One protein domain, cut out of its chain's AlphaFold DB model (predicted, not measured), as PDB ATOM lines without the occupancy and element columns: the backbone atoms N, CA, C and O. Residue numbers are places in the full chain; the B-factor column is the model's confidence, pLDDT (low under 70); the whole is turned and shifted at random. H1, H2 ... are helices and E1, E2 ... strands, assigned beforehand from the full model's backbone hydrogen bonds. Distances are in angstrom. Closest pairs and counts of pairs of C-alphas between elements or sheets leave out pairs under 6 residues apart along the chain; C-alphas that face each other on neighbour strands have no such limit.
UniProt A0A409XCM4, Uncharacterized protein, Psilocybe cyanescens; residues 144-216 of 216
ATOM      1  N   LYS A 144      30.541  33.954  14.140       94.62
ATOM      2  CA  LYS A 144      30.875  33.854  15.577       94.62
ATOM      3  C   LYS A 144      29.802  34.464  16.480       94.62
ATOM      4  O   LYS A 144      29.744  34.153  17.664       94.62
ATOM      5  N   SER A 145      28.982  35.350  15.931       96.50
ATOM      6  CA  SER A 145      27.917  36.058  16.633       96.50
ATOM      7  C   SER A 145      26.834  36.481  15.646       96.50
ATOM      8  O   SER A 145      27.078  36.583  14.444       96.50
ATOM      9  N   THR A 146      25.626  36.707  16.160       97.75
ATOM     10  CA  THR A 146      24.508  37.198  15.355       97.75
ATOM     11  C   THR A 146      24.677  38.674  15.028       97.75
ATOM     12  O   THR A 146      24.956  39.483  15.917       97.75
ATOM     13  N   HIS A 147      24.456  39.023  13.764       96.75
ATOM     14  CA  HIS A 147      24.544  40.385  13.259       96.75
ATOM     15  C   HIS A 147      23.222  40.807  12.609       96.75
ATOM     16  O   HIS A 147      22.827  40.273  11.573       96.75
ATOM     17  N   ILE A 148      22.543  41.783  13.213       96.25
ATOM     18  CA  ILE A 148      21.269  42.313  12.715       96.25
ATOM     19  C   ILE A 148      21.524  43.705  12.148       96.25
ATOM     20  O   ILE A 148      21.830  44.636  12.892       96.25
ATOM     21  N   MET A 149      21.430  43.840  10.827       95.56
ATOM     22  CA  MET A 149      21.600  45.127  10.152       95.56
ATOM     23  C   MET A 149      20.353  45.998  10.315       95.56
ATOM     24  O   MET A 149      19.230  45.514  10.188       95.56
ATOM     25  N   ASN A 150      20.549  47.295  10.557       96.44
ATOM     26  CA  ASN A 150      19.448  48.256  10.579       96.44
ATOM     27  C   ASN A 150      18.856  48.429   9.178       96.44
ATOM     28  O   ASN A 150      19.598  48.583   8.208       96.44
ATOM     29  N   ASN A 151      17.526  48.487   9.091       97.38
ATOM     30  CA  ASN A 151      16.829  48.833   7.855       97.38
ATOM     31  C   ASN A 151      17.245  50.224   7.356       97.38
ATOM     32  O   ASN A 151      17.521  51.130   8.151       97.38
ATOM     33  N   HIS A 152      17.243  50.404   6.037       97.56
ATOM     34  CA  HIS A 152      17.498  51.700   5.420       97.56
ATOM     35  C   HIS A 152      16.436  52.729   5.869       97.56
ATOM     36  O   HIS A 152      15.264  52.352   6.005       97.56
ATOM     37  N   PRO A 153      16.790  54.019   6.071       97.19
ATOM     38  CA  PRO A 153      15.858  55.047   6.545       97.19
ATOM     39  C   PRO A 153      14.550  55.146   5.757       97.19
ATOM     40  O   PRO A 153      13.513  55.380   6.367       97.19
ATOM     41  N   SER A 154      14.573  54.851   4.453       97.06
ATOM     42  CA  SER A 154      13.381  54.817   3.592       97.06
ATOM     43  C   SER A 154      12.257  53.919   4.123       97.06
ATOM     44  O   SER A 154      11.094  54.147   3.827       97.06
ATOM     45  N   CYS A 155      12.559  52.890   4.921       97.38
ATOM     46  CA  CYS A 155      11.521  52.045   5.519       97.38
ATOM     47  C   CYS A 155      10.658  52.796   6.546       97.38
ATOM     48  O   CYS A 155       9.551  52.360   6.841       97.38
ATOM     49  N   ARG A 156      11.162  53.905   7.106       97.19
ATOM     50  CA  ARG A 156      10.399  54.790   8.002       97.19
ATOM     51  C   ARG A 156       9.463  55.712   7.229       97.19
ATOM     52  O   ARG A 156       8.435  56.093   7.773       97.19
ATOM     53  N   ASP A 157       9.821  56.035   5.990       97.06
ATOM     54  CA  ASP A 157       9.025  56.888   5.108       97.06
ATOM     55  C   ASP A 157       7.860  56.111   4.467       97.06
ATOM     56  O   ASP A 157       6.833  56.698   4.145       97.06
ATOM     57  N   TYR A 158       7.998  54.784   4.332       97.25
ATOM     58  CA  TYR A 158       6.995  53.888   3.739       97.25
ATOM     59  C   TYR A 158       6.643  52.703   4.667       97.25
ATOM     60  O   TYR A 158       6.856  51.544   4.294       97.25
ATOM     61  N   PRO A 159       6.130  52.946   5.890       97.19
ATOM     62  CA  PRO A 159       5.895  51.886   6.873       97.19
ATOM     63  C   PRO A 159       4.797  50.903   6.440       97.19
ATOM     64  O   PRO A 159       4.936  49.701   6.668       97.19
ATOM     65  N   ASP A 160       3.746  51.394   5.778       97.62
ATOM     66  CA  ASP A 160       2.612  50.573   5.341       97.62
ATOM     67  C   ASP A 160       3.010  49.615   4.210       97.62
ATOM     68  O   ASP A 160       2.670  48.435   4.249       97.62
ATOM     69  N   GLU A 161       3.820  50.084   3.257       97.38
ATOM     70  CA  GLU A 161       4.350  49.258   2.161       97.38
ATOM     71  C   GLU A 161       5.250  48.132   2.687       97.38
ATOM     72  O   GLU A 161       5.191  46.993   2.221       97.38
ATOM     73  N   VAL A 162       6.065  48.426   3.707       97.62
ATOM     74  CA  VAL A 162       6.904  47.420   4.372       97.62
ATOM     75  C   VAL A 162       6.043  46.402   5.120       97.62
ATOM     76  O   VAL A 162       6.292  45.199   5.013       97.62
ATOM     77  N   ALA A 163       5.030  46.858   5.859       96.94
ATOM     78  CA  ALA A 163       4.122  45.975   6.584       96.94
ATOM     79  C   ALA A 163       3.345  45.056   5.630       96.94
ATOM     80  O   ALA A 163       3.280  43.848   5.872       96.94
ATOM     81  N   GLN A 164       2.829  45.603   4.527       97.62
ATOM     82  CA  GLN A 164       2.112  44.840   3.509       97.62
ATOM     83  C   GLN A 164       3.026  43.817   2.830       97.62
ATOM     84  O   GLN A 164       2.668  42.645   2.749       97.62
ATOM     85  N   TYR A 165       4.238  44.215   2.425       97.19
ATOM     86  CA  TYR A 165       5.215  43.292   1.844       97.19
ATOM     87  C   TYR A 165       5.511  42.110   2.778       97.19
ATOM     88  O   TYR A 165       5.462  40.955   2.358       97.19
ATOM     89  N   LEU A 166       5.781  42.374   4.062       96.50
ATOM     90  CA  LEU A 166       6.051  41.313   5.037       96.50
ATOM     91  C   LEU A 166       4.833  40.406   5.245       96.50
ATOM     92  O   LEU A 166       4.986  39.187   5.339       96.50
ATOM     93  N   HIS A 167       3.630  40.982   5.291       96.75
ATOM     94  CA  HIS A 167       2.387  40.222   5.389       96.75
ATOM     95  C   HIS A 167       2.181  39.295   4.184       96.75
ATOM     96  O   HIS A 167       1.851  38.120   4.363       96.75
ATOM     97  N   ASP A 168       2.429  39.788   2.972       95.88
ATOM     98  CA  ASP A 168       2.297  39.016   1.737       95.88
ATOM     99  C   ASP A 168       3.328  37.884   1.669       95.88
ATOM    100  O   ASP A 168       2.997  36.757   1.294       95.88
ATOM    101  N   GLU A 169       4.573  38.145   2.078       95.31
ATOM    102  CA  GLU A 169       5.627  37.128   2.133       95.31
ATOM    103  C   GLU A 169       5.313  36.021   3.153       95.31
ATOM    104  O   GLU A 169       5.541  34.839   2.872       95.31
ATOM    105  N   VAL A 170       4.758  36.373   4.319       95.06
ATOM    106  CA  VAL A 170       4.324  35.396   5.333       95.06
ATOM    107  C   VAL A 170       3.103  34.610   4.854       95.06
ATOM    108  O   VAL A 170       3.082  33.385   4.972       95.06
ATOM    109  N   THR A 171       2.118  35.280   4.256       94.69
ATOM    110  CA  THR A 171       0.898  34.644   3.724       94.69
ATOM    111  C   THR A 171       1.223  33.676   2.590       94.69
ATOM    112  O   THR A 171       0.691  32.568   2.531       94.69
ATOM    113  N   ALA A 172       2.178  34.034   1.729       91.75
ATOM    114  CA  ALA A 172       2.703  33.155   0.690       91.75
ATOM    115  C   ALA A 172       3.679  32.086   1.221       91.75
ATOM    116  O   ALA A 172       4.324  31.393   0.432       91.75
ATOM    117  N   CYS A 173       3.817  31.970   2.546       91.25
ATOM    118  CA  CYS A 173       4.711  31.070   3.266       91.25
ATOM    119  C   CYS A 173       6.210  31.269   2.996       91.25
ATOM    120  O   CYS A 173       7.003  30.536   3.583       91.25
ATOM    121  N   ARG A 174       6.612  32.245   2.168       91.25
ATOM    122  CA  ARG A 174       8.010  32.535   1.790       91.25
ATOM    123  C   ARG A 174       8.838  33.081   2.952       91.25
ATOM    124  O   ARG A 174      10.057  32.924   2.956       91.25
ATOM    125  N   MET A 175       8.181  33.682   3.941       93.50
ATOM    126  CA  MET A 175       8.767  34.061   5.224       93.50
ATOM    127  C   MET A 175       8.032  33.381   6.381       93.50
ATOM    128  O   MET A 175       6.931  32.852   6.242       93.50
ATOM    129  N   SER A 176       8.667  33.353   7.548       93.88
ATOM    130  CA  SER A 176       8.079  32.858   8.793       93.88
ATOM    131  C   SER A 176       8.418  33.814   9.925       93.88
ATOM    132  O   SER A 176       9.488  34.423   9.916       93.88
ATOM    133  N   GLY A 177       7.517  33.929  10.895       92.44
ATOM    134  CA  GLY A 177       7.646  34.860  12.010       92.44
ATOM    135  C   GLY A 177       6.424  35.771  12.149       92.44
ATOM    136  O   GLY A 177       5.373  35.465  11.583       92.44
ATOM    137  N   PRO A 178       6.549  36.877  12.906       93.69
ATOM    138  CA  PRO A 178       7.796  37.437  13.440       93.69
ATOM    139  C   PRO A 178       8.430  36.576  14.543       93.69
ATOM    140  O   PRO A 178       7.735  35.914  15.309       93.69
ATOM    141  N   TYR A 179       9.761  36.603  14.638       95.88
ATOM    142  CA  TYR A 179      10.528  35.884  15.657       95.88
ATOM    143  C   TYR A 179      11.471  36.826  16.400       95.88
ATOM    144  O   TYR A 179      12.011  37.765  15.813       95.88
ATOM    145  N   SER A 180      11.707  36.548  17.686       96.56
ATOM    146  CA  SER A 180      12.791  37.196  18.427       96.56
ATOM    147  C   SER A 180      14.149  36.697  17.934       96.56
ATOM    148  O   SER A 180      14.249  35.612  17.352       96.56
ATOM    149  N   ARG A 181      15.214  37.449  18.223       96.62
ATOM    150  CA  ARG A 181      16.592  37.042  17.919       96.62
ATOM    151  C   ARG A 181      16.906  35.648  18.467       96.62
ATOM    152  O   ARG A 181      17.419  34.808  17.737       96.62
ATOM    153  N   GLU A 182      16.562  35.399  19.725       97.38
ATOM    154  CA  GLU A 182      16.821  34.135  20.423       97.38
ATOM    155  C   GLU A 182      16.068  32.985  19.751       97.38
ATOM    156  O   GLU A 182      16.593  31.886  19.593       97.38
ATOM    157  N   THR A 183      14.836  33.246  19.310       97.56
ATOM    158  CA  THR A 183      14.035  32.258  18.586       97.56
ATOM    159  C   THR A 183      14.685  31.918  17.247       97.56
ATOM    160  O   THR A 183      14.833  30.739  16.935       97.56
ATOM    161  N   VAL A 184      15.141  32.917  16.485       97.12
ATOM    162  CA  VAL A 184      15.838  32.690  15.209       97.12
ATOM    163  C   VAL A 184      17.143  31.918  15.416       97.12
ATOM    164  O   VAL A 184      17.379  30.956  14.692       97.12
ATOM    165  N   GLU A 185      17.949  32.258  16.426       97.19
ATOM    166  CA  GLU A 185      19.177  31.513  16.752       97.19
ATOM    167  C   GLU A 185      18.876  30.037  17.075       97.19
ATOM    168  O   GLU A 185      19.592  29.139  16.625       97.19
ATOM    169  N   ARG A 186      17.772  29.754  17.781       97.44
ATOM    170  CA  ARG A 186      17.321  28.379  18.068       97.44
ATOM    171  C   ARG A 186      16.792  27.646  16.832       97.44
ATOM    172  O   ARG A 186      17.026  26.443  16.716       97.44
ATOM    173  N   ILE A 187      16.092  28.330  15.923       96.81
ATOM    174  CA  ILE A 187      15.624  27.753  14.647       96.81
ATOM    175  C   ILE A 187      16.822  27.418  13.756       96.81
ATOM    176  O   ILE A 187      16.932  26.299  13.254       96.81
ATOM    177  N   LEU A 188      17.727  28.385  13.570       94.62
ATOM    178  CA  LEU A 188      18.894  28.289  12.691       94.62
ATOM    179  C   LEU A 188      20.046  27.482  13.291       94.62
ATOM    180  O   LEU A 188      20.974  27.127  12.566       94.62
ATOM    181  N   ARG A 189      19.940  27.121  14.578       95.56
ATOM    182  CA  ARG A 189      20.900  26.282  15.309       95.56
ATOM    183  C   ARG A 189      22.267  26.953  15.444       95.56
ATOM    184  O   ARG A 189      23.303  26.298  15.343       95.56
ATOM    185  N   GLY A 190      22.265  28.270  15.633       94.44
ATOM    186  CA  GLY A 190      23.480  29.071  15.711       94.44
ATOM    187  C   GLY A 190      23.267  30.552  15.397       94.44
ATOM    188  O   GLY A 190      22.134  30.996  15.195       94.44
ATOM    189  N   PRO A 191      24.364  31.329  15.365       95.62
ATOM    190  CA  PRO A 191      24.323  32.737  15.003       95.62
ATOM    191  C   PRO A 191      23.917  32.938  13.543       95.62
ATOM    192  O   PRO A 191      24.192  32.100  12.683       95.62
ATOM    193  N   PHE A 192      23.311  34.087  13.256       94.94
ATOM    194  CA  PHE A 192      22.852  34.430  11.911       94.94
ATOM    195  C   PHE A 192      23.146  35.880  11.541       94.94
ATOM    196  O   PHE A 192      23.415  36.722  12.393       94.94
ATOM    197  N   GLN A 193      23.063  36.178  10.249       94.88
ATOM    198  CA  GLN A 193      23.092  37.541   9.745       94.88
ATOM    199  C   GLN A 193      21.757  37.851   9.070       94.88
ATOM    200  O   GLN A 193      21.320  37.086   8.212       94.88
ATOM    201  N   SER A 194      21.108  38.955   9.451       94.56
ATOM    202  CA  SER A 194      19.919  39.444   8.743       94.56
ATOM    203  C   SER A 194      20.288  40.539   7.752       94.56
ATOM    204  O   SER A 194      21.036  41.463   8.086       94.56
ATOM    205  N   SER A 195      19.718  40.467   6.552       94.00
ATOM    206  CA  SER A 195      19.769  41.568   5.592       94.00
ATOM    207  C   SER A 195      18.806  42.690   6.000       94.00
ATOM    208  O   SER A 195      17.738  42.398   6.547       94.00
ATOM    209  N   PRO A 196      19.163  43.962   5.759       96.69
ATOM    210  CA  PRO A 196      18.267  45.085   5.994       96.69
ATOM    211  C   PRO A 196      17.214  45.182   4.886       96.69
ATOM    212  O   PRO A 196      17.466  44.821   3.741       96.69
ATOM    213  N   LEU A 197      16.056  45.750   5.206       97.31
ATOM    214  CA  LEU A 197      15.093  46.171   4.190       97.31
ATOM    215  C   LEU A 197      15.440  47.565   3.651       97.31
ATOM    216  O   LEU A 197      15.946  48.429   4.379       97.31
ATOM    217  N   ILE A 198      15.122  47.792   2.379       97.75
ATOM    218  CA  ILE A 198      15.176  49.098   1.714       97.75
ATOM    219  C   ILE A 198      13.938  49.288   0.839       97.75
ATOM    220  O   ILE A 198      13.401  48.328   0.295       97.75
ATOM    221  N   VAL A 199      13.490  50.533   0.695       98.25
ATOM    222  CA  VAL A 199      12.361  50.892  -0.167       98.25
ATOM    223  C   VAL A 199      12.894  51.692  -1.345       98.25
ATOM    224  O   VAL A 199      13.531  52.729  -1.159       98.25
ATOM    225  N   ALA A 200      12.657  51.190  -2.552       97.25
ATOM    226  CA  ALA A 200      13.016  51.830  -3.806       97.25
ATOM    227  C   ALA A 200      11.766  52.424  -4.458       97.25
ATOM    228  O   ALA A 200      10.769  51.727  -4.658       97.25
ATOM    229  N   VAL A 201      11.838  53.703  -4.819       96.81
ATOM    230  CA  VAL A 201      10.749  54.436  -5.471       96.81
ATOM    231  C   VAL A 201      11.171  54.750  -6.897       96.81
ATOM    232  O   VAL A 201      12.241  55.312  -7.127       96.81
ATOM    233  N   GLN A 202      10.348  54.347  -7.860       96.31
ATOM    234  CA  GLN A 202      10.614  54.538  -9.278       96.31
ATOM    235  C   GLN A 202       9.490  55.364  -9.919       96.31
ATOM    236  O   GLN A 202       8.391  54.827 -10.107       96.31
ATOM    237  N   PRO A 203       9.770  56.607 -10.349       95.56
ATOM    238  CA  PRO A 203       8.815  57.414 -11.098       95.56
ATOM    239  C   PRO A 203       8.333  56.715 -12.373       95.56
ATOM    240  O   PRO A 203       9.129  56.091 -13.080       95.56
ATOM    241  N   GLN A 204       7.029  56.797 -12.654       95.56
ATOM    242  CA  GLN A 204       6.392  56.125 -13.803       95.56
ATOM    243  C   GLN A 204       5.920  57.090 -14.903       95.56
ATOM    244  O   GLN A 204       5.531  56.645 -15.981       95.56
ATOM    245  N   GLY A 205       5.994  58.401 -14.664       91.94
ATOM    246  CA  GLY A 205       5.609  59.445 -15.615       91.94
ATOM    247  C   GLY A 205       4.465  60.333 -15.108       91.94
ATOM    248  O   GLY A 205       3.937  60.110 -14.020       91.94
ATOM    249  N   PRO A 206       4.082  61.371 -15.873       94.06
ATOM    250  CA  PRO A 206       3.084  62.345 -15.435       94.06
ATOM    251  C   PRO A 206       1.711  61.705 -15.182       94.06
ATOM    252  O   PRO A 206       1.166  61.031 -16.052       94.06
ATOM    253  N   GLY A 207       1.143  61.943 -13.997       93.81
ATOM    254  CA  GLY A 207      -0.188  61.454 -13.615       93.81
ATOM    255  C   GLY A 207      -0.257  59.971 -13.231       93.81
ATOM    256  O   GLY A 207      -1.332  59.500 -12.867       93.81
ATOM    257  N   VAL A 208       0.863  59.242 -13.276       94.81
ATOM    258  CA  VAL A 208       0.949  57.851 -12.820       94.81
ATOM    259  C   VAL A 208       1.631  57.834 -11.452       94.81
ATOM    260  O   VAL A 208       2.694  58.441 -11.319       94.81
ATOM    261  N   PRO A 209       1.055  57.171 -10.433       93.75
ATOM    262  CA  PRO A 209       1.706  57.064  -9.137       93.75
ATOM    263  C   PRO A 209       3.049  56.341  -9.265       93.75
ATOM    264  O   PRO A 209       3.210  55.415 -10.069       93.75
ATOM    265  N   ASP A 210       4.012  56.766  -8.453       95.69
ATOM    266  CA  ASP A 210       5.330  56.152  -8.421       95.69
ATOM    267  C   ASP A 210       5.233  54.676  -8.032       95.69
ATOM    268  O   ASP A 210       4.434  54.262  -7.190       95.69
ATOM    269  N   LYS A 211       6.090  53.860  -8.644       95.94
ATOM    270  CA  LYS A 211       6.175  52.444  -8.314       95.94
ATOM    271  C   LYS A 211       7.090  52.265  -7.114       95.94
ATOM    272  O   LYS A 211       8.307  52.418  -7.237       95.94
ATOM    273  N   VAL A 212       6.508  51.875  -5.988       96.81
ATOM    274  CA  VAL A 212       7.240  51.531  -4.767       96.81
ATOM    275  C   VAL A 212       7.591  50.042  -4.773       96.81
ATOM    276  O   VAL A 212       6.805  49.200  -5.210       96.81
ATOM    277  N   ARG A 213       8.809  49.702  -4.343       96.81
ATOM    278  CA  ARG A 213       9.265  48.318  -4.163       96.81
ATOM    279  C   ARG A 213      10.021  48.182  -2.852       96.81
ATOM    280  O   ARG A 213      10.944  48.951  -2.597       96.81
ATOM    281  N   VAL A 214       9.679  47.166  -2.068       96.94
ATOM    282  CA  VAL A 214      10.466  46.749  -0.903       96.94
ATOM    283  C   VAL A 214      11.500  45.718  -1.359       96.94
ATOM    284  O   VAL A 214      11.164  44.741  -2.027       96.94
ATOM    285  N   CYS A 215      12.762  45.953  -1.022       94.44
ATOM    286  CA  CYS A 215      13.897  45.098  -1.345       94.44
ATOM    287  C   CYS A 215      14.569  44.604  -0.053       94.44
ATOM    288  O   CYS A 215      14.446  45.231   1.002       94.44
ATOM    289  N   ARG A 216      15.283  43.481  -0.163       88.25
ATOM    290  CA  ARG A 216      15.988  42.769   0.913       88.25
ATOM    291  C   ARG A 216      17.461  42.577   0.573       88.25
ATOM    292  O   ARG A 216      17.764  42.614  -0.642       88.25
TER     293      ARG A 216
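What this domain is: This is residues 144 to 216 of the 216 residues of an uncharacterized protein of Psilocybe cyanescens (UniProt A0A409XCM4). What is the picture? A two-stranded antiparallel hairpin, E1 and E2, has H2 packing on it through residues 159 to 166; its tip, residues 204 to 209, sticks out at one end, with H3 toward the other. What builds it? The 73 printed residues, under half in named elements, hold H1, H2, H3, E1, E2 in that order, a mixed class. It is loose, with radius of gyration of the C-alphas 15.1 A and spans of 50 by 25 by 14 A.

How they stand to each other: How is the sheet paired? E1, residues 198 to 202, and E2, residues 211 to 215, are an antiparallel hairpin at 157 degrees; N 200 and O 213, 2.8 A apart, are within hydrogen-bond range. Where are the helices? H2, residues 159 to 171, has its closest C-alphas to E2 at Val 162 and Val 214, 6.4 A. H1, residues 154 to 157, has its closest to E1 at Ser 154 and Val 199, 5.5 A. H3, residues 181 to 188, is apart from H2. In H2 and H3 every O i to N i+4 pair is within hydrogen-bond range; H1 is too short for one.

Where its parts are: How long is H2? It is 18.2 A, from C-alpha 159 at (5.895, 51.886, 6.873). Where does E2 end? At C-alpha 215, (13.897, 45.098, -1.345).

The domain as a whole: How large is it? The C-alphas farthest apart, Lys 144 and Gly 207, are 50.8 A apart. Any cut or low confidence? The printed part has no cut, and no printed residue is under 70.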